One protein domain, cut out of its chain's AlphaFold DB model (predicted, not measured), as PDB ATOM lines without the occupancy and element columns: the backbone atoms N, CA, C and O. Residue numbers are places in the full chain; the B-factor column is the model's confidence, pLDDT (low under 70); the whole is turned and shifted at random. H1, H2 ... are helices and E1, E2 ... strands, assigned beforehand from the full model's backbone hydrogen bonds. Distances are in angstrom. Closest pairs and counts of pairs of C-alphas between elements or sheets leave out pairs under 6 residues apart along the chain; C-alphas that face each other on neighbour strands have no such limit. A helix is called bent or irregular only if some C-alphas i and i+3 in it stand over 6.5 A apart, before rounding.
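Overview. This is residues 295 to 496 of the 538 residues of an uncharacterized protein of Lactobacillus plantarum WJL (UniProt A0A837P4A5). Helix H3 lies in the middle, between two small sheets of three strands: E3 E5 E4, which has H1, H3 and H4 over one face and H2 over the other, and the strongly twisted E1 E6 E2, which has H3 over one face. H5 packs on H4 at one end of the long axis, and paired strands E1 and E6 reach to the other end. The 202 printed residues include five named helices and six named strands, in the order E1 E2 H1 H2 E3 H3 H4 E4 E5 H5 E6; the class is mixed, helices and strands. The sheet E3 E5 E4 is antiparallel and E1 E6 E2 is mixed. The whole is compact, with a radius of gyration of the C-alphas of 17.1 A, yet elongated, spanning 61 by 34 by 30 A.

Arrangement. Look first at E3, residues 387 to 392, and E5, residues 447 to 452, antiparallel, with N 389 and O 450 at 2.9 A. E4, residues 436 to 442, forms a hairpin with E5, with N 440 and O 449 at 2.9 A. This sheet is in three layers, helices on both its faces: H1, residues 334 to 351, H3, residues 401 to 414, and H4, residues 425 to 432, on one face, and H2, residues 361 to 373, on the opposite face, at a height over the sheet of 5.9 A. E3, H3 H4 and E4 form a split strand-helix-strand unit, two strands running the same way with E5 between them, and its crossover is right-handed. H1 and H3 touch at C-alphas 341 and 405, their closest, 4.8 A, at a steep tilt of 45 degrees. H4 is the hub; it touches H5, residues 459 to 473, at C-alphas 425 and 469, their closest, 5.5 A, at a shallow tilt of 27 degrees, opposite ways. In the other sheet E6, residues 485 to 494, is antiparallel to E1, residues 295 to 304, with N 297 and O 492 at 2.9 A, and parallel to E2, residues 317 to 323, with N 320 and O 487 at 2.9 A. H3 on one face of it makes two layers, at a height over the sheet of 11.2 A. In H1, H2, H3 and H4 every O i to N i+4 pair is within hydrogen-bond range; in H5, 9 of 11 are.

Along the chain. Find C-alpha 295 at (120.430, 72.264, 121.566); from there E1 runs 26.3 A and bends by 56 degrees at residue 300. E2 spans 19.9 A. H1 runs 25.5 A from C-alpha 334 at (105.893, 87.460, 142.943), H2 18.0 A, H3 19.6 A and H4 10.5 A. E3, E4 and E5 span 17.5, 20.6 and 16.9 A. H5 spans 22.7 A and is irregular, with C-alphas 470 and 473 7.1 A apart. E6 runs 28.2 A to C-alpha 494 at (116.768, 70.161, 124.819).

Size, cuts and confidence. The two C-alphas farthest apart, those of Glu 459 and Ala 496, are 60.9 A apart. The printed part has no cut. The links E1 to E2, H2 to E3 and H5 to E6 are long. Look for pLDDT under 70 at residue 327, residues 419 to 422 and residues 473 to 478.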
ATOM      1  N   THR A 295     120.949  71.422 122.649       81.12
ATOM      2  CA  THR A 295     120.430  72.264 121.566       81.12
ATOM      3  C   THR A 295     119.374  73.215 122.100       81.12
ATOM      4  O   THR A 295     118.349  72.772 122.616       81.12
ATOM      5  N   THR A 296     119.621  74.511 121.936       81.56
ATOM      6  CA  THR A 296     118.696  75.585 122.301       81.56
ATOM      7  C   THR A 296     117.946  76.062 121.059       81.56
ATOM      8  O   THR A 296     118.573  76.434 120.068       81.56
ATOM      9  N   THR A 297     116.617  76.046 121.111       83.25
ATOM     10  CA  THR A 297     115.705  76.564 120.083       83.25
ATOM     11  C   THR A 297     114.925  77.755 120.632       83.25
ATOM     12  O   THR A 297     114.590  77.785 121.813       83.25
ATOM     13  N   THR A 298     114.656  78.758 119.792       84.56
ATOM     14  CA  THR A 298     113.755  79.869 120.135       84.56
ATOM     15  C   THR A 298     112.342  79.482 119.723       84.56
ATOM     16  O   THR A 298     112.084  79.301 118.535       84.56
ATOM     17  N   GLU A 299     111.443  79.365 120.695       86.81
ATOM     18  CA  GLU A 299     110.054  78.945 120.478       86.81
ATOM     19  C   GLU A 299     109.127  80.155 120.263       86.81
ATOM     20  O   GLU A 299     108.203  80.106 119.452       86.81
ATOM     21  N   SER A 300     109.390  81.265 120.959       87.31
ATOM     22  CA  SER A 300     108.727  82.557 120.749       87.31
ATOM     23  C   SER A 300     109.660  83.729 121.077       87.31
ATOM     24  O   SER A 300     110.695  83.566 121.725       87.31
ATOM     25  N   GLN A 301     109.292  84.923 120.612       91.50
ATOM     26  CA  GLN A 301     109.948  86.180 120.962       91.50
ATOM     27  C   GLN A 301     108.881  87.246 121.227       91.50
ATOM     28  O   GLN A 301     107.950  87.382 120.431       91.50
ATOM     29  N   ASN A 302     109.046  88.014 122.300       92.06
ATOM     30  CA  ASN A 302     108.270  89.222 122.573       92.06
ATOM     31  C   ASN A 302     109.210  90.424 122.460       92.06
ATOM     32  O   ASN A 302     110.362  90.351 122.892       92.06
ATOM     33  N   LYS A 303     108.750  91.522 121.857       93.12
ATOM     34  CA  LYS A 303     109.583  92.692 121.567       93.12
ATOM     35  C   LYS A 303     108.922  93.953 122.098       93.12
ATOM     36  O   LYS A 303     107.794  94.248 121.729       93.12
ATOM     37  N   TYR A 304     109.677  94.714 122.878       92.38
ATOM     38  CA  TYR A 304     109.288  96.013 123.400       92.38
ATOM     39  C   TYR A 304     110.219  97.076 122.826       92.38
ATOM     40  O   TYR A 304     111.428  97.057 123.068       92.38
ATOM     41  N   ASP A 305     109.664  97.982 122.027       91.31
ATOM     42  CA  ASP A 305     110.375  99.112 121.432       91.31
ATOM     43  C   ASP A 305     109.509 100.387 121.451       91.31
ATOM     44  O   ASP A 305     108.505 100.450 122.158       91.31
ATOM     45  N   ALA A 306     109.907 101.420 120.706       87.50
ATOM     46  CA  ALA A 306     109.228 102.715 120.678       87.50
ATOM     47  C   ALA A 306     107.797 102.689 120.084       87.50
ATOM     48  O   ALA A 306     107.133 103.721 120.091       87.50
ATOM     49  N   ALA A 307     107.315 101.553 119.563       88.75
ATOM     50  CA  ALA A 307     105.901 101.358 119.238       88.75
ATOM     51  C   ALA A 307     105.058 100.967 120.468       88.75
ATOM     52  O   ALA A 307     103.913 101.397 120.570       88.75
ATOM     53  N   GLU A 308     105.630 100.196 121.401       88.50
ATOM     54  CA  GLU A 308     104.985  99.797 122.666       88.50
ATOM     55  C   GLU A 308     105.149 100.872 123.754       88.50
ATOM     56  O   GLU A 308     104.261 101.066 124.580       88.50
ATOM     57  N   PHE A 309     106.272 101.601 123.733       89.44
ATOM     58  CA  PHE A 309     106.590 102.685 124.669       89.44
ATOM     59  C   PHE A 309     106.912 103.998 123.919       89.44
ATOM     60  O   PHE A 309     108.079 104.395 123.818       89.44
ATOM     61  N   PRO A 310     105.897 104.664 123.327       86.62
ATOM     62  CA  PRO A 310     106.085 105.816 122.442       86.62
ATOM     63  C   PRO A 310     106.415 107.132 123.165       86.62
ATOM     64  O   PRO A 310     106.838 108.086 122.513       86.62
ATOM     65  N   GLN A 311     106.257 107.204 124.490       85.62
ATOM     66  CA  GLN A 311     106.630 108.365 125.312       85.62
ATOM     67  C   GLN A 311     108.030 108.207 125.939       85.62
ATOM     68  O   GLN A 311     108.443 109.028 126.769       85.62
ATOM     69  N   SER A 312     108.767 107.155 125.560       87.25
ATOM     70  CA  SER A 312     110.039 106.753 126.162       87.25
ATOM     71  C   SER A 312     111.234 106.931 125.231       87.25
ATOM     72  O   SER A 312     111.323 106.319 124.167       87.25
ATOM     73  N   GLN A 313     112.247 107.678 125.680       85.69
ATOM     74  CA  GLN A 313     113.554 107.691 125.020       85.69
ATOM     75  C   GLN A 313     114.367 106.446 125.421       85.69
ATOM     76  O   GLN A 313     115.195 106.492 126.336       85.69
ATOM     77  N   LEU A 314     114.101 105.327 124.739       87.19
ATOM     78  CA  LEU A 314     114.791 104.044 124.928       87.19
ATOM     79  C   LEU A 314     116.303 104.185 124.675       87.19
ATOM     80  O   LEU A 314     116.738 104.766 123.679       87.19
ATOM     81  N   THR A 315     117.120 103.658 125.590       82.44
ATOM     82  CA  THR A 315     118.575 103.933 125.646       82.44
ATOM     83  C   THR A 315     119.454 103.037 124.773       82.44
ATOM     84  O   THR A 315     120.669 103.229 124.714       82.44
ATOM     85  N   GLY A 316     118.862 102.069 124.080       87.38
ATOM     86  CA  GLY A 316     119.552 101.089 123.248       87.38
ATOM     87  C   GLY A 316     118.610  99.950 122.875       87.38
ATOM     88  O   GLY A 316     117.393 100.096 122.989       87.38
ATOM     89  N   ALA A 317     119.169  98.812 122.467       90.56
ATOM     90  CA  ALA A 317     118.420  97.577 122.265       90.56
ATOM     91  C   ALA A 317     119.202  96.381 122.826       90.56
ATOM     92  O   ALA A 317     120.405  96.267 122.591       90.56
ATOM     93  N   GLU A 318     118.514  95.489 123.533       92.75
ATOM     94  CA  GLU A 318     119.066  94.247 124.076       92.75
ATOM     95  C   GLU A 318     118.193  93.030 123.735       92.75
ATOM     96  O   GLU A 318     117.052  93.134 123.275       92.75
ATOM     97  N   THR A 319     118.753  91.837 123.926       92.44
ATOM     98  CA  THR A 319     118.050  90.569 123.723       92.44
ATOM     99  C   THR A 319     118.297  89.675 124.925       92.44
ATOM    100  O   THR A 319     119.420  89.223 125.153       92.44
ATOM    101  N   VAL A 320     117.241  89.419 125.691       91.88
ATOM    102  CA  VAL A 320     117.285  88.629 126.921       91.88
ATOM    103  C   VAL A 320     116.775  87.228 126.600       91.88
ATOM    104  O   VAL A 320     115.650  87.061 126.136       91.88
ATOM    105  N   SER A 321     117.608  86.210 126.816       91.25
ATOM    106  CA  SER A 321     117.207  84.809 126.629       91.25
ATOM    107  C   SER A 321     116.654  84.247 127.936       91.25
ATOM    108  O   SER A 321     117.397  84.074 128.901       91.25
ATOM    109  N   VAL A 322     115.359  83.949 127.950       89.38
ATOM    110  CA  VAL A 322     114.610  83.400 129.089       89.38
ATOM    111  C   VAL A 322     114.101  82.000 128.753       89.38
ATOM    112  O   VAL A 322     113.856  81.675 127.593       89.38
ATOM    113  N   ALA A 323     113.965  81.132 129.756       86.25
ATOM    114  CA  ALA A 323     113.496  79.766 129.528       86.25
ATOM    115  C   ALA A 323     112.031  79.759 129.057       86.25
ATOM    116  O   ALA A 323     111.176  80.379 129.686       86.25
ATOM    117  N   TYR A 324     111.730  79.031 127.977       85.81
ATOM    118  CA  TYR A 324     110.351  78.852 127.519       85.81
ATOM    119  C   TYR A 324     109.523  78.105 128.590       85.81
ATOM    120  O   TYR A 324     109.957  77.039 129.042       85.81
ATOM    121  N   PRO A 325     108.344  78.612 129.003       83.19
ATOM    122  CA  PRO A 325     107.560  77.997 130.071       83.19
ATOM    123  C   PRO A 325     107.114  76.560 129.777       83.19
ATOM    124  O   PRO A 325     106.723  76.215 128.660       83.19
ATOM    125  N   SER A 326     107.097  75.714 130.809       74.50
ATOM    126  CA  SER A 326     106.657  74.317 130.704       74.50
ATOM    127  C   SER A 326     105.251  74.207 130.101       74.50
ATOM    128  O   SER A 326     104.279  74.722 130.652       74.50
ATOM    129  N   ASN A 327     105.136  73.506 128.968       69.94
ATOM    130  CA  ASN A 327     103.901  73.375 128.180       69.94
ATOM    131  C   ASN A 327     103.284  74.720 127.730       69.94
ATOM    132  O   ASN A 327     102.065  74.815 127.590       69.94
ATOM    133  N   GLY A 328     104.102  75.765 127.553       70.88
ATOM    134  CA  GLY A 328     103.656  77.106 127.155       70.88
ATOM    135  C   GLY A 328     102.890  77.866 128.243       70.88
ATOM    136  O   GLY A 328     102.284  78.892 127.954       70.88
ATOM    137  N   LYS A 329     102.889  77.374 129.491       79.75
ATOM    138  CA  LYS A 329     102.192  78.004 130.620       79.75
ATOM    139  C   LYS A 329     103.180  78.673 131.562       79.75
ATOM    140  O   LYS A 329     103.828  78.005 132.367       79.75
ATOM    141  N   TYR A 330     103.271  79.994 131.465       88.50
ATOM    142  CA  TYR A 330     103.926  80.820 132.473       88.50
ATOM    143  C   TYR A 330     103.164  80.738 133.804       88.50
ATOM    144  O   TYR A 330     101.934  80.666 133.834       88.50
ATOM    145  N   VAL A 331     103.916  80.706 134.904       90.19
ATOM    146  CA  VAL A 331     103.407  80.754 136.276       90.19
ATOM    147  C   VAL A 331     104.217  81.839 136.991       90.19
ATOM    148  O   VAL A 331     105.404  81.610 137.227       90.19
ATOM    149  N   PRO A 332     103.626  83.009 137.290       92.62
ATOM    150  CA  PRO A 332     104.355  84.140 137.851       92.62
ATOM    151  C   PRO A 332     104.824  83.881 139.282       92.62
ATOM    152  O   PRO A 332     104.072  83.378 140.121       92.62
ATOM    153  N   ASN A 333     106.051  84.296 139.582       94.88
ATOM    154  CA  ASN A 333     106.633  84.285 140.916       94.88
ATOM    155  C   ASN A 333     106.772  85.726 141.425       94.88
ATOM    156  O   ASN A 333     107.632  86.481 140.973       94.88
ATOM    157  N   ALA A 334     105.935  86.102 142.398       95.31
ATOM    158  CA  ALA A 334     105.893  87.460 142.943       95.31
ATOM    159  C   ALA A 334     107.262  87.936 143.456       95.31
ATOM    160  O   ALA A 334     107.656  89.054 143.147       95.31
ATOM    161  N   ASP A 335     108.023  87.092 144.158       95.44
ATOM    162  CA  ASP A 335     109.341  87.462 144.689       95.44
ATOM    163  C   ASP A 335     110.348  87.746 143.565       95.44
ATOM    164  O   ASP A 335     111.174  88.654 143.677       95.44
ATOM    165  N   LYS A 336     110.261  87.004 142.452       96.12
ATOM    166  CA  LYS A 336     111.106  87.226 141.270       96.12
ATOM    167  C   LYS A 336     110.707  88.473 140.499       96.12
ATOM    168  O   LYS A 336     111.586  89.248 140.137       96.12
ATOM    169  N   ILE A 337     109.410  88.704 140.304       97.31
ATOM    170  CA  ILE A 337     108.908  89.930 139.675       97.31
ATOM    171  C   ILE A 337     109.309  91.142 140.532       97.31
ATOM    172  O   ILE A 337     109.843  92.105 139.998       97.31
ATOM    173  N   ASN A 338     109.170  91.073 141.860       97.38
ATOM    174  CA  ASN A 338     109.600  92.124 142.790       97.38
ATOM    175  C   ASN A 338     111.110  92.396 142.709       97.38
ATOM    176  O   ASN A 338     111.514  93.557 142.647       97.38
ATOM    177  N   GLN A 339     111.937  91.343 142.667       96.69
ATOM    178  CA  GLN A 339     113.382  91.473 142.471       96.69
ATOM    179  C   GLN A 339     113.690  92.209 141.158       96.69
ATOM    180  O   GLN A 339     114.373  93.232 141.177       96.69
ATOM    181  N   TYR A 340     113.156  91.727 140.032       98.00
ATOM    182  CA  TYR A 340     113.408  92.330 138.724       98.00
ATOM    183  C   TYR A 340     112.859  93.759 138.625       98.00
ATOM    184  O   TYR A 340     113.525  94.614 138.050       98.00
ATOM    185  N   MET A 341     111.701  94.071 139.223       98.12
ATOM    186  CA  MET A 341     111.177  95.442 139.258       98.12
ATOM    187  C   MET A 341     112.150  96.371 139.992       98.12
ATOM    188  O   MET A 341     112.452  97.454 139.495       98.12
ATOM    189  N   PHE A 342     112.700  95.949 141.134       98.00
ATOM    190  CA  PHE A 342     113.655  96.764 141.889       98.00
ATOM    191  C   PHE A 342     115.000  96.932 141.158       98.00
ATOM    192  O   PHE A 342     115.590  98.015 141.171       98.00
ATOM    193  N   GLU A 343     115.467  95.884 140.472       97.38
ATOM    194  CA  GLU A 343     116.642  95.937 139.595       97.38
ATOM    195  C   GLU A 343     116.423  96.911 138.423       97.38
ATOM    196  O   GLU A 343     117.266  97.781 138.191       97.38
ATOM    197  N   TYR A 344     115.271  96.847 137.746       97.81
ATOM    198  CA  TYR A 344     114.920  97.737 136.637       97.81
ATOM    199  C   TYR A 344     114.731  99.197 137.071       97.81
ATOM    200  O   TYR A 344     115.213 100.098 136.384       97.81
ATOM    201  N   ILE A 345     114.122  99.462 138.233       97.94
ATOM    202  CA  ILE A 345     114.027 100.820 138.800       97.94
ATOM    203  C   ILE A 345     115.431 101.385 139.062       97.94
ATOM    204  O   ILE A 345     115.723 102.525 138.700       97.94
ATOM    205  N   ASN A 346     116.350 100.590 139.613       97.94
ATOM    206  CA  ASN A 346     117.721 101.046 139.847       97.94
ATOM    207  C   ASN A 346     118.563 101.171 138.564       97.94
ATOM    208  O   ASN A 346     119.381 102.090 138.471       97.94
ATOM    209  N   GLN A 347     118.332 100.336 137.546       96.19
ATOM    210  CA  GLN A 347     118.928 100.502 136.214       96.19
ATOM    211  C   GLN A 347     118.462 101.813 135.561       96.19
ATOM    212  O   GLN A 347     119.285 102.584 135.066       96.19
ATOM    213  N   LEU A 348     117.159 102.102 135.618       94.69
ATOM    214  CA  LEU A 348     116.568 103.347 135.136       94.69
ATOM    215  C   LEU A 348     117.196 104.569 135.827       94.69
ATOM    216  O   LEU A 348     117.616 105.521 135.166       94.69
ATOM    217  N   ARG A 349     117.322 104.535 137.156       95.44
ATOM    218  CA  ARG A 349     117.962 105.606 137.936       95.44
ATOM    219  C   ARG A 349     119.424 105.811 137.547       95.44
ATOM    220  O   ARG A 349     119.824 106.946 137.290       95.44
ATOM    221  N   ALA A 350     120.193 104.730 137.395       96.06
ATOM    222  CA  ALA A 350     121.585 104.794 136.955       96.06
ATOM    223  C   ALA A 350     121.737 105.416 135.551       96.06
ATOM    224  O   ALA A 350     122.620 106.251 135.341       96.06
ATOM    225  N   LEU A 351     120.843 105.092 134.605       94.31
ATOM    226  CA  LEU A 351     120.814 105.704 133.265       94.31
ATOM    227  C   LEU A 351     120.556 107.223 133.313       94.31
ATOM    228  O   LEU A 351     121.075 107.960 132.470       94.31
ATOM    229  N   ASN A 352     119.817 107.691 134.324       92.62
ATOM    230  CA  ASN A 352     119.522 109.100 134.604       92.62
ATOM    231  C   ASN A 352     120.527 109.773 135.568       92.62
ATOM    232  O   ASN A 352     120.307 110.908 136.000       92.62
ATOM    233  N   GLY A 353     121.633 109.098 135.907       92.81
ATOM    234  CA  GLY A 353     122.676 109.621 136.797       92.81
ATOM    235  C   GLY A 353     122.259 109.752 138.266       92.81
ATOM    236  O   GLY A 353     122.897 110.494 139.010       92.81
ATOM    237  N   GLN A 354     121.191 109.068 138.681       92.81
ATOM    238  CA  GLN A 354     120.662 109.103 140.044       92.81
ATOM    239  C   GLN A 354     121.223 107.947 140.889       92.81
ATOM    240  O   GLN A 354     121.417 106.847 140.360       92.81
ATOM    241  N   PRO A 355     121.461 108.147 142.201       93.19
ATOM    242  CA  PRO A 355     121.835 107.062 143.103       93.19
ATOM    243  C   PRO A 355     120.768 105.963 143.139       93.19
ATOM    244  O   PRO A 355     119.569 106.254 143.098       93.19
ATOM    245  N   ALA A 356     121.205 104.710 143.263       95.88
ATOM    246  CA  ALA A 356     120.308 103.581 143.479       95.88
ATOM    247  C   ALA A 356     119.564 103.715 144.821       95.88
ATOM    248  O   ALA A 356     120.169 104.075 145.834       95.88
ATOM    249  N   LEU A 357     118.268 103.400 144.825       95.69
ATOM    250  CA  LEU A 357     117.470 103.250 146.041       95.69
ATOM    251  C   LEU A 357     117.853 101.955 146.755       95.69
ATOM    252  O   LEU A 357     118.163 100.939 146.119       95.69
ATOM    253  N   LYS A 358     117.774 101.972 148.084       94.31
ATOM    254  CA  LYS A 358     118.023 100.804 148.931       94.31
ATOM    255  C   LYS A 358     116.696 100.162 149.337       94.31
ATOM    256  O   LYS A 358     115.820 100.812 149.899       94.31
ATOM    257  N   GLN A 359     116.549  98.867 149.059       94.62
ATOM    258  CA  GLN A 359     115.363  98.119 149.471       94.62
ATOM    259  C   GLN A 359     115.397  97.891 150.987       94.62
ATOM    260  O   GLN A 359     116.437  97.504 151.531       94.62
ATOM    261  N   THR A 360     114.276  98.091 151.682       95.50
ATOM    262  CA  THR A 360     114.164  97.753 153.113       95.50
ATOM    263  C   THR A 360     112.897  96.986 153.434       95.50
ATOM    264  O   THR A 360     111.871  97.156 152.786       95.50
ATOM    265  N   ALA A 361     112.946  96.166 154.488       94.69
ATOM    266  CA  ALA A 361     111.788  95.402 154.946       94.69
ATOM    267  C   ALA A 361     110.588  96.299 155.310       94.69
ATOM    268  O   ALA A 361     109.453  95.892 155.098       94.69
ATOM    269  N   THR A 362     110.818  97.518 155.814       93.88
ATOM    270  CA  THR A 362     109.747  98.465 156.163       93.88
ATOM    271  C   THR A 362     108.968  98.910 154.927       93.88
ATOM    272  O   THR A 362     107.764  98.667 154.848       93.88
ATOM    273  N   LEU A 363     109.646  99.500 153.936       95.00
ATOM    274  CA  LEU A 363     108.994  99.997 152.720       95.00
ATOM    275  C   LEU A 363     108.525  98.843 151.820       95.00
ATOM    276  O   LEU A 363     107.474  98.943 151.198       95.00
ATOM    277  N   GLN A 364     109.230  97.705 151.813       96.12
ATOM    278  CA  GLN A 364     108.783  96.495 151.117       96.12
ATOM    279  C   GLN A 364     107.478  95.940 151.707       96.12
ATOM    280  O   GLN A 364     106.570  95.594 150.955       96.12
ATOM    281  N   ASN A 365     107.349  95.893 153.038       95.50
ATOM    282  CA  ASN A 365     106.097  95.502 153.685       95.50
ATOM    283  C   ASN A 365     104.980  96.524 153.422       95.50
ATOM    284  O   ASN A 365     103.831  96.113 153.261       95.50
ATOM    285  N   ASN A 366     105.302  97.822 153.323       94.75
ATOM    286  CA  ASN A 366     104.315  98.830 152.935       94.75
ATOM    287  C   ASN A 366     103.828  98.611 151.497       94.75
ATOM    288  O   ASN A 366     102.626  98.499 151.288       94.75
ATOM    289  N   ALA A 367     104.734  98.424 150.531       96.50
ATOM    290  CA  ALA A 367     104.378  98.123 149.143       96.50
ATOM    291  C   ALA A 367     103.502  96.861 149.029       96.50
ATOM    292  O   ALA A 367     102.504  96.866 148.309       96.50
ATOM    293  N   ILE A 368     103.809  95.798 149.787       96.06
ATOM    294  CA  ILE A 368     102.976  94.581 149.852       96.06
ATOM    295  C   ILE A 368     101.571  94.903 150.387       96.06
ATOM    296  O   ILE A 368     100.577  94.461 149.808       96.06
ATOM    297  N   ALA A 369     101.470  95.679 151.471       94.50
ATOM    298  CA  ALA A 369     100.188  96.071 152.055       94.50
ATOM    299  C   ALA A 369      99.369  96.968 151.110       94.50
ATOM    300  O   ALA A 369      98.167  96.754 150.954       94.50
ATOM    301  N   ARG A 370     100.016  97.920 150.428       94.75
ATOM    302  CA  ARG A 370      99.397  98.827 149.453       94.75
ATOM    303  C   ARG A 370      98.897  98.073 148.223       94.75
ATOM    304  O   ARG A 370      97.707  98.148 147.930       94.75
ATOM    305  N   ALA A 371      99.721  97.228 147.600       94.81
ATOM    306  CA  ALA A 371      99.299  96.363 146.490       94.81
ATOM    307  C   ALA A 371      98.178  95.368 146.875       94.81
ATOM    308  O   ALA A 371      97.434  94.906 146.012       94.81
ATOM    309  N   ALA A 372      98.030  95.029 148.162       93.31
ATOM    310  CA  ALA A 372      96.922  94.215 148.673       93.31
ATOM    311  C   ALA A 372      95.651  95.007 149.033       93.31
ATOM    312  O   ALA A 372      94.562  94.425 149.011       93.31
ATOM    313  N   ALA A 373      95.772  96.301 149.339       93.00
ATOM    314  CA  ALA A 373      94.647  97.191 149.622       93.00
ATOM    315  C   ALA A 373      93.862  97.575 148.354       93.00
ATOM    316  O   ALA A 373      92.648  97.763 148.426       93.00
ATOM    317  N   GLN A 374      94.536  97.636 147.200       93.75
ATOM    318  CA  GLN A 374      93.914  97.972 145.915       93.75
ATOM    319  C   GLN A 374      92.893  96.927 145.421       93.75
ATOM    320  O   GLN A 374      92.788  95.789 145.914       93.75
ATOM    321  N   VAL A 375      92.122  97.316 144.404       86.38
ATOM    322  CA  VAL A 375      91.143  96.456 143.729       86.38
ATOM    323  C   VAL A 375      91.558  96.165 142.285       86.38
ATOM    324  O   VAL A 375      92.283  96.925 141.647       86.38
ATOM    325  N   ASP A 376      91.100  95.026 141.774       80.69
ATOM    326  CA  ASP A 376      91.312  94.645 140.377       80.69
ATOM    327  C   ASP A 376      90.604  95.673 139.476       80.69
ATOM    328  O   ASP A 376      89.422  95.967 139.682       80.69
ATOM    329  N   GLY A 377      91.342  96.297 138.555       75.88
ATOM    330  CA  GLY A 377      90.847  97.401 137.727       75.88
ATOM    331  C   GLY A 377      90.617  98.757 138.425       75.88
ATOM    332  O   GLY A 377      90.031  99.640 137.800       75.88
ATOM    333  N   GLY A 378      91.058  98.968 139.674       83.75
ATOM    334  CA  GLY A 378      90.908 100.257 140.373       83.75
ATOM    335  C   GLY A 378      92.052 100.575 141.340       83.75
ATOM    336  O   GLY A 378      92.405  99.760 142.191       83.75
ATOM    337  N   LEU A 379      92.626 101.772 141.201       89.69
ATOM    338  CA  LEU A 379      93.783 102.250 141.962       89.69
ATOM    339  C   LEU A 379      93.401 103.500 142.767       89.69
ATOM    340  O   LEU A 379      92.779 104.409 142.221       89.69
ATOM    341  N   ASP A 380      93.782 103.543 144.043       89.50
ATOM    342  CA  ASP A 380      93.555 104.673 144.944       89.50
ATOM    343  C   ASP A 380      94.781 104.944 145.835       89.50
ATOM    344  O   ASP A 380      95.202 104.105 146.639       89.50
ATOM    345  N   HIS A 381      95.330 106.154 145.724       89.50
ATOM    346  CA  HIS A 381      96.456 106.635 146.524       89.50
ATOM    347  C   HIS A 381      96.080 107.036 147.963       89.50
ATOM    348  O   HIS A 381      96.971 107.288 148.781       89.50
ATOM    349  N   THR A 382      94.790 107.075 148.333       86.69
ATOM    350  CA  THR A 382      94.418 107.399 149.717       86.69
ATOM    351  C   THR A 382      95.023 106.398 150.707       86.69
ATOM    352  O   THR A 382      95.005 105.178 150.522       86.69
ATOM    353  N   GLY A 383      95.604 106.928 151.784       77.94
ATOM    354  CA  GLY A 383      96.170 106.134 152.871       77.94
ATOM    355  C   GLY A 383      97.606 105.632 152.681       77.94
ATOM    356  O   GLY A 383      98.081 104.951 153.589       77.94
ATOM    357  N   SER A 384      98.323 105.959 151.594       82.19
ATOM    358  CA  SER A 384      99.796 105.905 151.664       82.19
ATOM    359  C   SER A 384     100.337 107.083 152.493       82.19
ATOM    360  O   SER A 384      99.657 108.089 152.702       82.19
ATOM    361  N   SER A 385     101.544 106.928 153.036       83.94
ATOM    362  CA  SER A 385     102.271 107.951 153.819       83.94
ATOM    363  C   SER A 385     103.653 108.262 153.231       83.94
ATOM    364  O   SER A 385     104.456 108.945 153.863       83.94
ATOM    365  N   TYR A 386     103.920 107.747 152.033       90.75
ATOM    366  CA  TYR A 386     105.169 107.863 151.289       90.75
ATOM    367  C   TYR A 386     104.858 108.271 149.840       90.75
ATOM    368  O   TYR A 386     103.690 108.392 149.466       90.75
ATOM    369  N   ALA A 387     105.883 108.484 149.013       92.00
ATOM    370  CA  ALA A 387     105.663 108.677 147.583       92.00
ATOM    371  C   ALA A 387     105.379 107.317 146.922       92.00
ATOM    372  O   ALA A 387     106.234 106.429 146.907       92.00
ATOM    373  N   GLU A 388     104.171 107.159 146.383       93.69
ATOM    374  CA  GLU A 388     103.646 105.898 145.856       93.69
ATOM    375  C   GLU A 388     103.500 105.945 144.330       93.69
ATOM    376  O   GLU A 388     102.976 106.915 143.789       93.69
ATOM    377  N   ASN A 389     103.869 104.861 143.644       94.88
ATOM    378  CA  ASN A 389     103.385 104.569 142.295       94.88
ATOM    379  C   ASN A 389     102.496 103.323 142.328       94.88
ATOM    380  O   ASN A 389     102.875 102.310 142.919       94.88
ATOM    381  N   LEU A 390     101.361 103.357 141.627       93.19
ATOM    382  CA  LEU A 390     100.449 102.220 141.463       93.19
ATOM    383  C   LEU A 390     100.279 101.896 139.979       93.19
ATOM    384  O   LEU A 390     100.296 102.794 139.146       93.19
ATOM    385  N   THR A 391     100.149 100.622 139.613       92.00
ATOM    386  CA  THR A 391      99.764 100.243 138.241       92.00
ATOM    387  C   THR A 391      99.084  98.879 138.200       92.00
ATOM    388  O   THR A 391      99.278  98.046 139.089       92.00
ATOM    389  N   GLN A 392      98.280  98.657 137.160       91.50
ATOM    390  CA  GLN A 392      97.667  97.367 136.865       91.50
ATOM    391  C   GLN A 392      98.634  96.535 136.003       91.50
ATOM    392  O   GLN A 392      99.061  96.970 134.935       91.50
ATOM    393  N   VAL A 393      98.976  95.332 136.462       91.38
ATOM    394  CA  VAL A 393      99.884  94.378 135.815       91.38
ATOM    395  C   VAL A 393      99.182  93.027 135.742       91.38
ATOM    396  O   VAL A 393      98.831  92.458 136.774       91.38
ATOM    397  N   TYR A 394      99.029  92.488 134.534       91.56
ATOM    398  CA  TYR A 394      98.367  91.206 134.270       91.56
ATOM    399  C   TYR A 394      99.407  90.160 133.821       91.56
ATOM    400  O   TYR A 394      99.693  90.062 132.625       91.56
ATOM    401  N   PRO A 395     100.003  89.363 134.736       89.50
ATOM    402  CA  PRO A 395     101.103  88.455 134.398       89.50
ATOM    403  C   PRO A 395     100.755  87.428 133.312       89.50
ATOM    404  O   PRO A 395     101.626  86.981 132.577       89.50
ATOM    405  N   GLN A 396      99.476  87.080 133.172       86.50
ATOM    406  CA  GLN A 396      98.942  86.173 132.154       86.50
ATOM    407  C   GLN A 396      99.121  86.645 130.698       86.50
ATOM    408  O   GLN A 396      98.859  85.862 129.786       86.50
ATOM    409  N   TRP A 397      99.531  87.896 130.461       88.69
ATOM    410  CA  TRP A 397      99.890  88.403 129.127       88.69
ATOM    411  C   TRP A 397     101.371  88.202 128.784       88.69
ATOM    412  O   TRP A 397     101.757  88.365 127.628       88.69
ATOM    413  N   PHE A 398     102.187  87.836 129.772       91.19
ATOM    414  CA  PHE A 398     103.634  87.697 129.656       91.19
ATOM    415  C   PHE A 398     104.056  86.228 129.723       91.19
ATOM    416  O   PHE A 398     103.258  85.331 130.003       91.19
ATOM    417  N   MET A 399     105.332  85.966 129.446       90.69
ATOM    418  CA  MET A 399     105.903  84.616 129.452       90.69
ATOM    419  C   MET A 399     107.090  84.447 130.418       90.69
ATOM    420  O   MET A 399     107.612  83.339 130.546       90.69
ATOM    421  N   SER A 400     107.500  85.495 131.145       94.25
ATOM    422  CA  SER A 400     108.481  85.402 132.240       94.25
ATOM    423  C   SER A 400     108.284  86.445 133.345       94.25
ATOM    424  O   SER A 400     107.702  87.512 133.124       94.25
ATOM    425  N   ASP A 401     108.845  86.158 134.530       95.25
ATOM    426  CA  ASP A 401     108.912  87.098 135.662       95.25
ATOM    427  C   ASP A 401     109.637  88.395 135.271       95.25
ATOM    428  O   ASP A 401     109.238  89.490 135.663       95.25
ATOM    429  N   GLN A 402     110.696  88.261 134.468       95.00
ATOM    430  CA  GLN A 402     111.544  89.365 134.033       95.00
ATOM    431  C   GLN A 402     110.827  90.270 133.019       95.00
ATOM    432  O   GLN A 402     110.896  91.490 133.144       95.00
ATOM    433  N   GLU A 403     110.076  89.697 132.076       95.44
ATOM    434  CA  GLU A 403     109.200  90.455 131.171       95.44
ATOM    435  C   GLU A 403     108.063  91.152 131.925       95.44
ATOM    436  O   GLU A 403     107.816  92.334 131.698       95.44
ATOM    437  N   THR A 404     107.423  90.453 132.869       95.50
ATOM    438  CA  THR A 404     106.350  91.019 133.708       95.50
ATOM    439  C   THR A 404     106.849  92.239 134.486       95.50
ATOM    440  O   THR A 404     106.187  93.274 134.522       95.50
ATOM    441  N   ALA A 405     108.043  92.140 135.076       96.94
ATOM    442  CA  ALA A 405     108.676  93.227 135.813       96.94
ATOM    443  C   ALA A 405     109.121  94.391 134.915       96.94
ATOM    444  O   ALA A 405     108.900  95.550 135.261       96.94
ATOM    445  N   TYR A 406     109.725  94.090 133.761       96.00
ATOM    446  CA  TYR A 406     110.118  95.099 132.779       96.00
ATOM    447  C   TYR A 406     108.899  95.882 132.281       96.00
ATOM    448  O   TYR A 406     108.935  97.110 132.259       96.00
ATOM    449  N   ASN A 407     107.800  95.196 131.948       93.81
ATOM    450  CA  ASN A 407     106.573  95.840 131.492       93.81
ATOM    451  C   ASN A 407     105.918  96.691 132.595       93.81
ATOM    452  O   ASN A 407     105.508  97.811 132.315       93.81
ATOM    453  N   ALA A 408     105.903  96.229 133.852       94.69
ATOM    454  CA  ALA A 408     105.399  97.012 134.984       94.69
ATOM    455  C   ALA A 408     106.188  98.322 135.197       94.69
ATOM    456  O   ALA A 408     105.597  99.399 135.292       94.69
ATOM    457  N   VAL A 409     107.527  98.248 135.213       96.38
ATOM    458  CA  VAL A 409     108.395  99.427 135.398       96.38
ATOM    459  C   VAL A 409     108.358 100.354 134.183       96.38
ATOM    460  O   VAL A 409     108.314 101.572 134.350       96.38
ATOM    461  N   MET A 410     108.316  99.811 132.963       93.44
ATOM    462  CA  MET A 410     108.140 100.622 131.756       93.44
ATOM    463  C   MET A 410     106.736 101.218 131.642       93.44
ATOM    464  O   MET A 410     106.614 102.311 131.111       93.44
ATOM    465  N   GLY A 411     105.694 100.595 132.200       91.00
ATOM    466  CA  GLY A 411     104.361 101.192 132.309       91.00
ATOM    467  C   GLY A 411     104.360 102.448 133.186       91.00
ATOM    468  O   GLY A 411     103.843 103.483 132.768       91.00
ATOM    469  N   TRP A 412     105.014 102.385 134.353       92.88
ATOM    470  CA  TRP A 412     105.257 103.545 135.226       92.88
ATOM    471  C   TRP A 412     106.206 104.592 134.639       92.88
ATOM    472  O   TRP A 412     106.162 105.742 135.058       92.88
ATOM    473  N   TYR A 413     107.107 104.218 133.733       92.19
ATOM    474  CA  TYR A 413     108.007 105.184 133.106       92.19
ATOM    475  C   TYR A 413     107.372 105.846 131.879       92.19
ATOM    476  O   TYR A 413     107.490 107.053 131.696       92.19
ATOM    477  N   ASP A 414     106.749 105.070 130.997       89.62
ATOM    478  CA  ASP A 414     106.231 105.547 129.718       89.62
ATOM    479  C   ASP A 414     104.935 106.345 129.891       89.62
ATOM    480  O   ASP A 414     104.794 107.408 129.298       89.62
ATOM    481  N   GLU A 415     104.028 105.868 130.746       85.44
ATOM    482  CA  GLU A 415     102.776 106.539 131.123       85.44
ATOM    483  C   GLU A 415     101.777 106.804 129.969       85.44
ATOM    484  O   GLU A 415     100.737 107.418 130.195       85.44
ATOM    485  N   SER A 416     101.980 106.231 128.768       78.25
ATOM    486  CA  SER A 416     101.008 106.292 127.649       78.25
ATOM    487  C   SER A 416      99.599 105.787 127.990       78.25
ATOM    488  O   SER A 416      98.642 106.143 127.307       78.25
ATOM    489  N   ASN A 417      99.470 104.955 129.029       70.25
ATOM    490  CA  ASN A 417      98.207 104.396 129.520       70.25
ATOM    491  C   ASN A 417      97.795 104.959 130.900       70.25
ATOM    492  O   ASN A 417      96.996 104.335 131.597       70.25
ATOM    493  N   ASN A 418      98.355 106.099 131.330       71.06
ATOM    494  CA  ASN A 418      97.987 106.729 132.601       71.06
ATOM    495  C   ASN A 418      96.529 107.238 132.561       71.06
ATOM    496  O   ASN A 418      96.080 107.823 131.573       71.06
ATOM    497  N   ILE A 419      95.791 107.014 133.652       64.19
ATOM    498  CA  ILE A 419      94.405 107.472 133.841       64.19
ATOM    499  C   ILE A 419      94.361 109.010 133.885       64.19
ATOM    500  O   ILE A 419      93.435 109.626 133.354       64.19
ATOM    501  N   GLU A 420      95.392 109.641 134.452       67.00
ATOM    502  CA  GLU A 420      95.591 111.087 134.387       67.00
ATOM    503  C   GLU A 420      96.295 111.469 133.079       67.00
ATOM    504  O   GLU A 420      97.516 111.598 133.014       67.00
ATOM    505  N   SER A 421      95.501 111.642 132.019       61.19
ATOM    506  CA  SER A 421      95.955 111.990 130.664       61.19
ATOM    507  C   SER A 421      96.982 113.137 130.639       61.19
ATOM    508  O   SER A 421      96.611 114.311 130.693       61.19
ATOM    509  N   GLY A 422      98.259 112.790 130.453       61.84
ATOM    510  CA  GLY A 422      99.381 113.728 130.338       61.84
ATOM    511  C   GLY A 422     100.218 113.913 131.607       61.84
ATOM    512  O   GLY A 422     101.188 114.658 131.552       61.84
ATOM    513  N   SER A 423      99.877 113.251 132.719       76.12
ATOM    514  CA  SER A 423     100.694 113.217 133.939       76.12
ATOM    515  C   SER A 423     101.899 112.287 133.779       76.12
ATOM    516  O   SER A 423     101.739 111.128 133.395       76.12
ATOM    517  N   PHE A 424     103.090 112.787 134.124       86.12
ATOM    518  CA  PHE A 424     104.341 112.019 134.210       86.12
ATOM    519  C   PHE A 424     104.837 111.837 135.663       86.12
ATOM    520  O   PHE A 424     106.044 111.797 135.939       86.12
ATOM    521  N   GLY A 425     103.906 111.802 136.624       87.25
ATOM    522  CA  GLY A 425     104.216 111.726 138.055       87.25
ATOM    523  C   GLY A 425     104.950 110.440 138.453       87.25
ATOM    524  O   GLY A 425     105.889 110.493 139.255       87.25
ATOM    525  N   HIS A 426     104.602 109.294 137.854       91.44
ATOM    526  CA  HIS A 426     105.257 108.025 138.176       91.44
ATOM    527  C   HIS A 426     106.717 108.012 137.703       91.44
ATOM    528  O   HIS A 426     107.602 107.605 138.465       91.44
ATOM    529  N   ARG A 427     106.990 108.524 136.493       91.12
ATOM    530  CA  ARG A 427     108.332 108.728 135.923       91.12
ATOM    531  C   ARG A 427     109.192 109.598 136.835       91.12
ATOM    532  O   ARG A 427     110.342 109.244 137.105       91.12
ATOM    533  N   VAL A 428     108.649 110.710 137.339       90.62
ATOM    534  CA  VAL A 428     109.361 111.597 138.276       90.62
ATOM    535  C   VAL A 428     109.686 110.865 139.580       90.62
ATOM    536  O   VAL A 428     110.844 110.888 140.004       90.62
ATOM    537  N   ASN A 429     108.720 110.154 140.169       92.75
ATOM    538  CA  ASN A 429     108.921 109.428 141.425       92.75
ATOM    539  C   ASN A 429     109.926 108.264 141.294       92.75
ATOM    540  O   ASN A 429     110.778 108.091 142.165       92.75
ATOM    541  N   LEU A 430     109.934 107.508 140.186       95.00
ATOM    542  CA  LEU A 430     110.950 106.464 139.965       95.00
ATOM    543  C   LEU A 430     112.378 107.039 139.936       95.00
ATOM    544  O   LEU A 430     113.308 106.446 140.491       95.00
ATOM    545  N   ILE A 431     112.565 108.187 139.279       93.44
ATOM    546  CA  ILE A 431     113.893 108.738 138.975       93.44
ATOM    547  C   ILE A 431     114.432 109.606 140.115       93.44
ATOM    548  O   ILE A 431     115.581 109.426 140.512       93.44
ATOM    549  N   TYR A 432     113.643 110.558 140.618       92.31
ATOM    550  CA  TYR A 432     114.141 111.676 141.433       92.31
ATOM    551  C   TYR A 432     113.876 111.554 142.938       92.31
ATOM    552  O   TYR A 432     114.390 112.368 143.704       92.31
ATOM    553  N   SER A 433     113.143 110.528 143.374       93.00
ATOM    554  CA  SER A 433     113.017 110.165 144.793       93.00
ATOM    555  C   SER A 433     114.364 109.821 145.444       93.00
ATOM    556  O   SER A 433     115.340 109.509 144.752       93.00
ATOM    557  N   THR A 434     114.441 109.826 146.776       91.88
ATOM    558  CA  THR A 434     115.641 109.416 147.537       91.88
ATOM    559  C   THR A 434     115.302 108.467 148.687       91.88
ATOM    560  O   THR A 434     114.139 108.190 148.948       91.88
ATOM    561  N   GLY A 435     116.327 107.982 149.392       91.69
ATOM    562  CA  GLY A 435     116.153 107.223 150.628       91.69
ATOM    563  C   GLY A 435     115.931 105.724 150.419       91.69
ATOM    564  O   GLY A 435     116.560 105.102 149.555       91.69
ATOM    565  N   ASP A 436     115.087 105.150 151.270       95.81
ATOM    566  CA  ASP A 436     114.761 103.727 151.289       95.81
ATOM    567  C   ASP A 436     113.422 103.459 150.586       95.81
ATOM    568  O   ASP A 436     112.506 104.282 150.601       95.81
ATOM    569  N   ALA A 437     113.307 102.290 149.950       97.25
ATOM    570  CA  ALA A 437     112.179 101.963 149.080       97.25
ATOM    571  C   ALA A 437     111.739 100.488 149.148       97.25
ATOM    572  O   ALA A 437     112.405  99.632 149.742       97.25
ATOM    573  N   GLY A 438     110.607 100.193 148.513       97.12
ATOM    574  CA  GLY A 438     110.042  98.859 148.329       97.12
ATOM    575  C   GLY A 438     109.203  98.777 147.054       97.12
ATOM    576  O   GLY A 438     108.704  99.788 146.565       97.12
ATOM    577  N   VAL A 439     109.053  97.574 146.494       97.94
ATOM    578  CA  VAL A 439     108.212  97.337 145.310       97.94
ATOM    579  C   VAL A 439     107.582  95.948 145.360       97.94
ATOM    580  O   VAL A 439     108.269  94.957 145.613       97.94
ATOM    581  N   ALA A 440     106.269  95.863 145.161       97.31
ATOM    582  CA  ALA A 440     105.510  94.631 145.348       97.31
ATOM    583  C   ALA A 440     104.387  94.466 144.320       97.31
ATOM    584  O   ALA A 440     103.546  95.350 144.175       97.31
ATOM    585  N   ILE A 441     104.329  93.303 143.669       97.19
ATOM    586  CA  ILE A 441     103.175  92.846 142.892       97.19
ATOM    587  C   ILE A 441     102.263  91.954 143.744       97.19
ATOM    588  O   ILE A 441     102.714  91.021 144.411       97.19
ATOM    589  N   ASN A 442     100.957  92.202 143.678       95.75
ATOM    590  CA  ASN A 442      99.923  91.304 144.166       95.75
ATOM    591  C   ASN A 442      99.256  90.593 142.981       95.75
ATOM    592  O   ASN A 442      98.348  91.117 142.330       95.75
ATOM    593  N   LEU A 443      99.698  89.359 142.736       93.88
ATOM    594  CA  LEU A 443      99.244  88.510 141.629       93.88
ATOM    595  C   LEU A 443      97.736  88.198 141.661       93.88
ATOM    596  O   LEU A 443      97.169  87.876 140.624       93.88
ATOM    597  N   ALA A 444      97.086  88.284 142.826       91.19
ATOM    598  CA  ALA A 444      95.650  88.030 142.993       91.19
ATOM    599  C   ALA A 444      94.785  89.302 142.872       91.19
ATOM    600  O   ALA A 444      93.565  89.232 143.019       91.19
ATOM    601  N   LYS A 445      95.417  90.460 142.648       92.69
ATOM    602  CA  LYS A 445      94.775  91.768 142.454       92.69
ATOM    603  C   LYS A 445      95.134  92.433 141.127       92.69
ATOM    604  O   LYS A 445      94.583  93.486 140.847       92.69
ATOM    605  N   HIS A 446      96.066  91.848 140.371       94.44
ATOM    606  CA  HIS A 446      96.686  92.449 139.187       94.44
ATOM    607  C   HIS A 446      97.308  93.830 139.455       94.44
ATOM    608  O   HIS A 446      97.344  94.670 138.569       94.44
ATOM    609  N   VAL A 447      97.821  94.091 140.664       94.56
ATOM    610  CA  VAL A 447      98.380  95.406 141.037       94.56
ATOM    611  C   VAL A 447      99.850  95.296 141.403       94.56
ATOM    612  O   VAL A 447     100.224  94.417 142.177       94.56
ATOM    613  N   ALA A 448     100.663  96.230 140.913       96.19
ATOM    614  CA  ALA A 448     101.974  96.533 141.475       96.19
ATOM    615  C   ALA A 448     101.952  97.885 142.206       96.19
ATOM    616  O   ALA A 448     101.297  98.828 141.758       96.19
ATOM    617  N   ALA A 449     102.685  97.966 143.317       96.62
ATOM    618  CA  ALA A 449     102.935  99.186 144.077       96.62
ATOM    619  C   ALA A 449     104.445  99.395 144.266       96.62
ATOM    620  O   ALA A 449     105.166  98.441 144.571       96.62
ATOM    621  N   PHE A 450     104.915 100.631 144.110       97.81
ATOM    622  CA  PHE A 450     106.259 101.087 144.475       97.81
ATOM    623  C   PHE A 450     106.133 102.201 145.514       97.81
ATOM    624  O   PHE A 450     105.295 103.083 145.369       97.81
ATOM    625  N   GLU A 451     106.959 102.145 146.552       96.25
ATOM    626  CA  GLU A 451     106.873 102.983 147.749       96.25
ATOM    627  C   GLU A 451     108.275 103.478 148.119       96.25
ATOM    628  O   GLU A 451     109.192 102.662 148.251       96.25
ATOM    629  N   VAL A 452     108.457 104.790 148.299       95.88
ATOM    630  CA  VAL A 452     109.760 105.397 148.626       95.88
ATOM    631  C   VAL A 452     109.627 106.557 149.616       95.88
ATOM    632  O   VAL A 452     108.737 107.400 149.499       95.88
ATOM    633  N   ASP A 453     110.507 106.583 150.622       93.88
ATOM    634  CA  ASP A 453     110.367 107.470 151.784       93.88
ATOM    635  C   ASP A 453     110.900 108.900 151.594       93.88
ATOM    636  O   ASP A 453     110.631 109.761 152.433       93.88
ATOM    637  N   ASN A 454     111.635 109.168 150.506       92.06
ATOM    638  CA  ASN A 454     112.318 110.441 150.243       92.06
ATOM    639  C   ASN A 454     113.255 110.890 151.383       92.06
ATOM    640  O   ASN A 454     113.616 112.064 151.498       92.06
ATOM    641  N   ALA A 455     113.725 109.950 152.210       89.56
ATOM    642  CA  ALA A 455     114.647 110.252 153.290       89.56
ATOM    643  C   ALA A 455     115.987 110.777 152.750       89.56
ATOM    644  O   ALA A 455     116.491 110.357 151.703       89.56
ATOM    645  N   GLY A 456     116.578 111.719 153.488       84.69
ATOM    646  CA  GLY A 456     117.873 112.317 153.151       84.69
ATOM    647  C   GLY A 456     117.874 113.244 151.929       84.69
ATOM    648  O   GLY A 456     118.956 113.646 151.502       84.69
ATOM    649  N   MET A 457     116.709 113.593 151.371       89.94
ATOM    650  CA  MET A 457     116.607 114.578 150.294       89.94
ATOM    651  C   MET A 457     117.089 115.955 150.785       89.94
ATOM    652  O   MET A 457     116.685 116.421 151.850       89.94
ATOM    653  N   THR A 458     117.975 116.614 150.031       91.38
ATOM    654  CA  THR A 458     118.351 118.013 150.315       91.38
ATOM    655  C   THR A 458     117.264 118.979 149.839       91.38
ATOM    656  O   THR A 458     116.508 118.648 148.933       91.38
ATOM    657  N   GLU A 459     117.219 120.193 150.392       91.56
ATOM    658  CA  GLU A 459     116.271 121.257 150.008       91.56
ATOM    659  C   GLU A 459     116.219 121.459 148.479       91.56
ATOM    660  O   GLU A 459     115.172 121.290 147.864       91.56
ATOM    661  N   ALA A 460     117.378 121.612 147.827       89.50
ATOM    662  CA  ALA A 460     117.474 121.747 146.368       89.50
ATOM    663  C   ALA A 460     117.094 120.480 145.562       89.50
ATOM    664  O   ALA A 460     116.868 120.566 144.353       89.50
ATOM    665  N   GLN A 461     117.041 119.298 146.188       89.38
ATOM    666  CA  GLN A 461     116.458 118.096 145.580       89.38
ATOM    667  C   GLN A 461     114.944 118.033 145.806       89.38
ATOM    668  O   GLN A 461     114.241 117.602 144.901       89.38
ATOM    669  N   GLN A 462     114.449 118.489 146.960       89.94
ATOM    670  CA  GLN A 462     113.026 118.533 147.301       89.94
ATOM    671  C   GLN A 462     112.282 119.562 146.449       89.94
ATOM    672  O   GLN A 462     111.257 119.222 145.862       89.94
ATOM    673  N   ASP A 463     112.842 120.765 146.298       89.12
ATOM    674  CA  ASP A 463     112.343 121.798 145.387       89.12
ATOM    675  C   ASP A 463     112.275 121.264 143.954       89.12
ATOM    676  O   ASP A 463     111.262 121.402 143.277       89.12
ATOM    677  N   LYS A 464     113.336 120.579 143.502       86.50
ATOM    678  CA  LYS A 464     113.393 119.978 142.166       86.50
ATOM    679  C   LYS A 464     112.419 118.807 141.996       86.50
ATOM    680  O   LYS A 464     111.886 118.631 140.905       86.50
ATOM    681  N   TYR A 465     112.216 117.988 143.024       88.88
ATOM    682  CA  TYR A 465     111.252 116.889 142.997       88.88
ATOM    683  C   TYR A 465     109.832 117.442 142.842       88.88
ATOM    684  O   TYR A 465     109.103 116.985 141.968       88.88
ATOM    685  N   VAL A 466     109.475 118.462 143.632       87.56
ATOM    686  CA  VAL A 466     108.159 119.119 143.579       87.56
ATOM    687  C   VAL A 466     107.968 119.865 142.260       87.56
ATOM    688  O   VAL A 466     106.974 119.627 141.593       87.56
ATOM    689  N   ASP A 467     108.937 120.670 141.816       86.50
ATOM    690  CA  ASP A 467     108.878 121.370 140.521       86.50
ATOM    691  C   ASP A 467     108.684 120.394 139.349       86.50
ATOM    692  O   ASP A 467     107.830 120.616 138.491       86.50
ATOM    693  N   LEU A 468     109.411 119.272 139.328       86.38
ATOM    694  CA  LEU A 468     109.235 118.251 138.293       86.38
ATOM    695  C   LEU A 468     107.889 117.524 138.387       86.38
ATOM    696  O   LEU A 468     107.373 117.132 137.344       86.38
ATOM    697  N   PHE A 469     107.339 117.332 139.589       84.12
ATOM    698  CA  PHE A 469     106.068 116.638 139.810       84.12
ATOM    699  C   PHE A 469     104.863 117.540 139.488       84.12
ATOM    700  O   PHE A 469     103.999 117.146 138.711       84.12
ATOM    701  N   ASP A 470     104.849 118.783 139.972       82.81
ATOM    702  CA  ASP A 470     103.788 119.764 139.699       82.81
ATOM    703  C   ASP A 470     103.725 120.128 138.202       82.81
ATOM    704  O   ASP A 470     102.643 120.262 137.624       82.81
ATOM    705  N   ASN A 471     104.880 120.230 137.528       78.06
ATOM    706  CA  ASN A 471     104.945 120.450 136.077       78.06
ATOM    707  C   ASN A 471     104.809 119.154 135.247       78.06
ATOM    708  O   ASN A 471     104.797 119.230 134.012       78.06
ATOM    709  N   ALA A 472     104.669 117.976 135.873       75.75
ATOM    710  CA  ALA A 472     104.601 116.691 135.171       75.75
ATOM    711  C   ALA A 472     103.390 116.564 134.235       75.75
ATOM    712  O   ALA A 472     103.410 115.723 133.346       75.75
ATOM    713  N   HIS A 473     102.358 117.399 134.396       67.12
ATOM    714  CA  HIS A 473     101.187 117.444 133.510       67.12
ATOM    715  C   HIS A 473     101.396 118.265 132.220       67.12
ATOM    716  O   HIS A 473     100.531 118.266 131.344       67.12
ATOM    717  N   ALA A 474     102.498 119.021 132.110       62.59
ATOM    718  CA  ALA A 474     102.710 120.010 131.045       62.59
ATOM    719  C   ALA A 474     103.907 119.703 130.126       62.59
ATOM    720  O   ALA A 474     103.982 120.228 129.013       62.59
ATOM    721  N   ASN A 475     104.853 118.873 130.574       57.50
ATOM    722  CA  ASN A 475     106.030 118.475 129.805       57.50
ATOM    723  C   ASN A 475     106.485 117.064 130.222       57.50
ATOM    724  O   ASN A 475     106.510 116.751 131.408       57.50
ATOM    725  N   ALA A 476     106.903 116.228 129.267       56.06
ATOM    726  CA  ALA A 476     107.176 114.796 129.450       56.06
ATOM    727  C   ALA A 476     108.510 114.473 130.166       56.06
ATOM    728  O   ALA A 476     109.263 113.596 129.730       56.06
ATOM    729  N   ALA A 477     108.844 115.219 131.227       56.88
ATOM    730  CA  ALA A 477     110.129 115.191 131.940       56.88
ATOM    731  C   ALA A 477     111.332 115.134 130.968       56.88
ATOM    732  O   ALA A 477     112.226 114.287 131.081       56.88
ATOM    733  N   THR A 478     111.297 115.986 129.937       58.06
ATOM    734  CA  THR A 478     112.110 115.844 128.720       58.06
ATOM    735  C   THR A 478     113.610 115.828 128.992       58.06
ATOM    736  O   THR A 478     114.145 116.747 129.609       58.06
ATOM    737  N   GLY A 479     114.293 114.811 128.460       71.62
ATOM    738  CA  GLY A 479     115.722 114.559 128.681       71.62
ATOM    739  C   GLY A 479     116.010 113.413 129.658       71.62
ATOM    740  O   GLY A 479     117.172 113.041 129.823       71.62
ATOM    741  N   THR A 480     114.974 112.830 130.270       86.31
ATOM    742  CA  THR A 480     115.072 111.549 130.980       86.31
ATOM    743  C   THR A 480     115.254 110.376 130.011       86.31
ATOM    744  O   THR A 480     114.799 110.390 128.866       86.31
ATOM    745  N   LYS A 481     115.981 109.360 130.475       90.75
ATOM    746  CA  LYS A 481     116.379 108.165 129.727       90.75
ATOM    747  C   LYS A 481     115.616 106.946 130.222       90.75
ATOM    748  O   LYS A 481     115.673 106.638 131.410       90.75
ATOM    749  N   ALA A 482     114.977 106.226 129.309       92.12
ATOM    750  CA  ALA A 482     114.287 104.983 129.622       92.12
ATOM    751  C   ALA A 482     115.260 103.794 129.688       92.12
ATOM    752  O   ALA A 482     116.434 103.902 129.315       92.12
ATOM    753  N   LEU A 483     114.753 102.627 130.086       94.44
ATOM    754  CA  LEU A 483     115.433 101.344 129.879       94.44
ATOM    755  C   LEU A 483     115.690 101.093 128.369       94.44
ATOM    756  O   LEU A 483     115.103 101.771 127.517       94.44
ATOM    757  N   PRO A 484     116.588 100.166 127.988       94.12
ATOM    758  CA  PRO A 484     116.736  99.772 126.587       94.12
ATOM    759  C   PRO A 484     115.443  99.147 126.039       94.12
ATOM    760  O   PRO A 484     114.610  98.646 126.794       94.12
ATOM    761  N   ALA A 485     115.297  99.136 124.712       93.56
ATOM    762  CA  ALA A 485     114.331  98.281 124.028       93.56
ATOM    763  C   ALA A 485     114.720  96.809 124.252       93.56
ATOM    764  O   ALA A 485     115.879  96.449 124.034       93.56
ATOM    765  N   VAL A 486     113.786  95.952 124.663       94.88
ATOM    766  CA  VAL A 486     114.085  94.548 124.998       94.88
ATOM    767  C   VAL A 486     113.381  93.601 124.038       94.88
ATOM    768  O   VAL A 486     112.180  93.708 123.805       94.88
ATOM    769  N   THR A 487     114.124  92.625 123.514       94.94
ATOM    770  CA  THR A 487     113.535  91.413 122.925       94.94
ATOM    771  C   THR A 487     113.714  90.250 123.899       94.94
ATOM    772  O   THR A 487     114.842  89.808 124.126       94.94
ATOM    773  N   PHE A 488     112.622  89.756 124.478       94.56
ATOM    774  CA  PHE A 488     112.623  88.539 125.285       94.56
ATOM    775  C   PHE A 488     112.502  87.328 124.357       94.56
ATOM    776  O   PHE A 488     111.446  87.078 123.778       94.56
ATOM    777  N   ASN A 489     113.598  86.586 124.207       93.06
ATOM    778  CA  ASN A 489     113.638  85.334 123.458       93.06
ATOM    779  C   ASN A 489     113.334  84.172 124.400       93.06
ATOM    780  O   ASN A 489     114.137  83.855 125.282       93.06
ATOM    781  N   TYR A 490     112.205  83.506 124.175       90.75
ATOM    782  CA  TYR A 490     111.786  82.345 124.944       90.75
ATOM    783  C   TYR A 490     112.372  81.085 124.331       90.75
ATOM    784  O   TYR A 490     111.942  80.623 123.271       90.75
ATOM    785  N   VAL A 491     113.387  80.545 125.000       89.94
ATOM    786  CA  VAL A 491     114.190  79.446 124.477       89.94
ATOM    787  C   VAL A 491     113.921  78.132 125.202       89.94
ATOM    788  O   VAL A 491     113.984  78.053 126.432       89.94
ATOM    789  N   GLN A 492     113.665  77.069 124.443       86.12
ATOM    790  CA  GLN A 492     113.686  75.708 124.963       86.12
ATOM    791  C   GLN A 492     115.091  75.130 124.765       86.12
ATOM    792  O   GLN A 492     115.661  75.191 123.680       86.12
ATOM    793  N   THR A 493     115.683  74.568 125.821       82.81
ATOM    794  CA  THR A 493     116.961  73.846 125.718       82.81
ATOM    795  C   THR A 493     116.704  72.360 125.892       82.81
ATOM    796  O   THR A 493     116.402  71.895 126.989       82.81
ATOM    797  N   ALA A 494     116.822  71.613 124.796       80.88
ATOM    798  CA  ALA A 494     116.768  70.161 124.819       80.88
ATOM    799  C   ALA A 494     118.132  69.588 125.253       80.88
ATOM    800  O   ALA A 494     119.176  70.090 124.817       80.88
ATOM    801  N   PRO A 495     118.160  68.524 126.082       81.62
ATOM    802  CA  PRO A 495     119.397  67.812 126.381       81.62
ATOM    803  C   PRO A 495     119.995  67.219 125.099       81.62
ATOM    804  O   PRO A 495     119.280  66.903 124.146       81.62
ATOM    805  N   ALA A 496     121.317  67.057 125.086       84.75
ATOM    806  CA  ALA A 496     122.047  66.514 123.948       84.75
ATOM    807  C   ALA A 496     121.517  65.122 123.544       84.75
ATOM    808  O   ALA A 496     121.336  64.247 124.390       84.75
TER     809      ALA A 496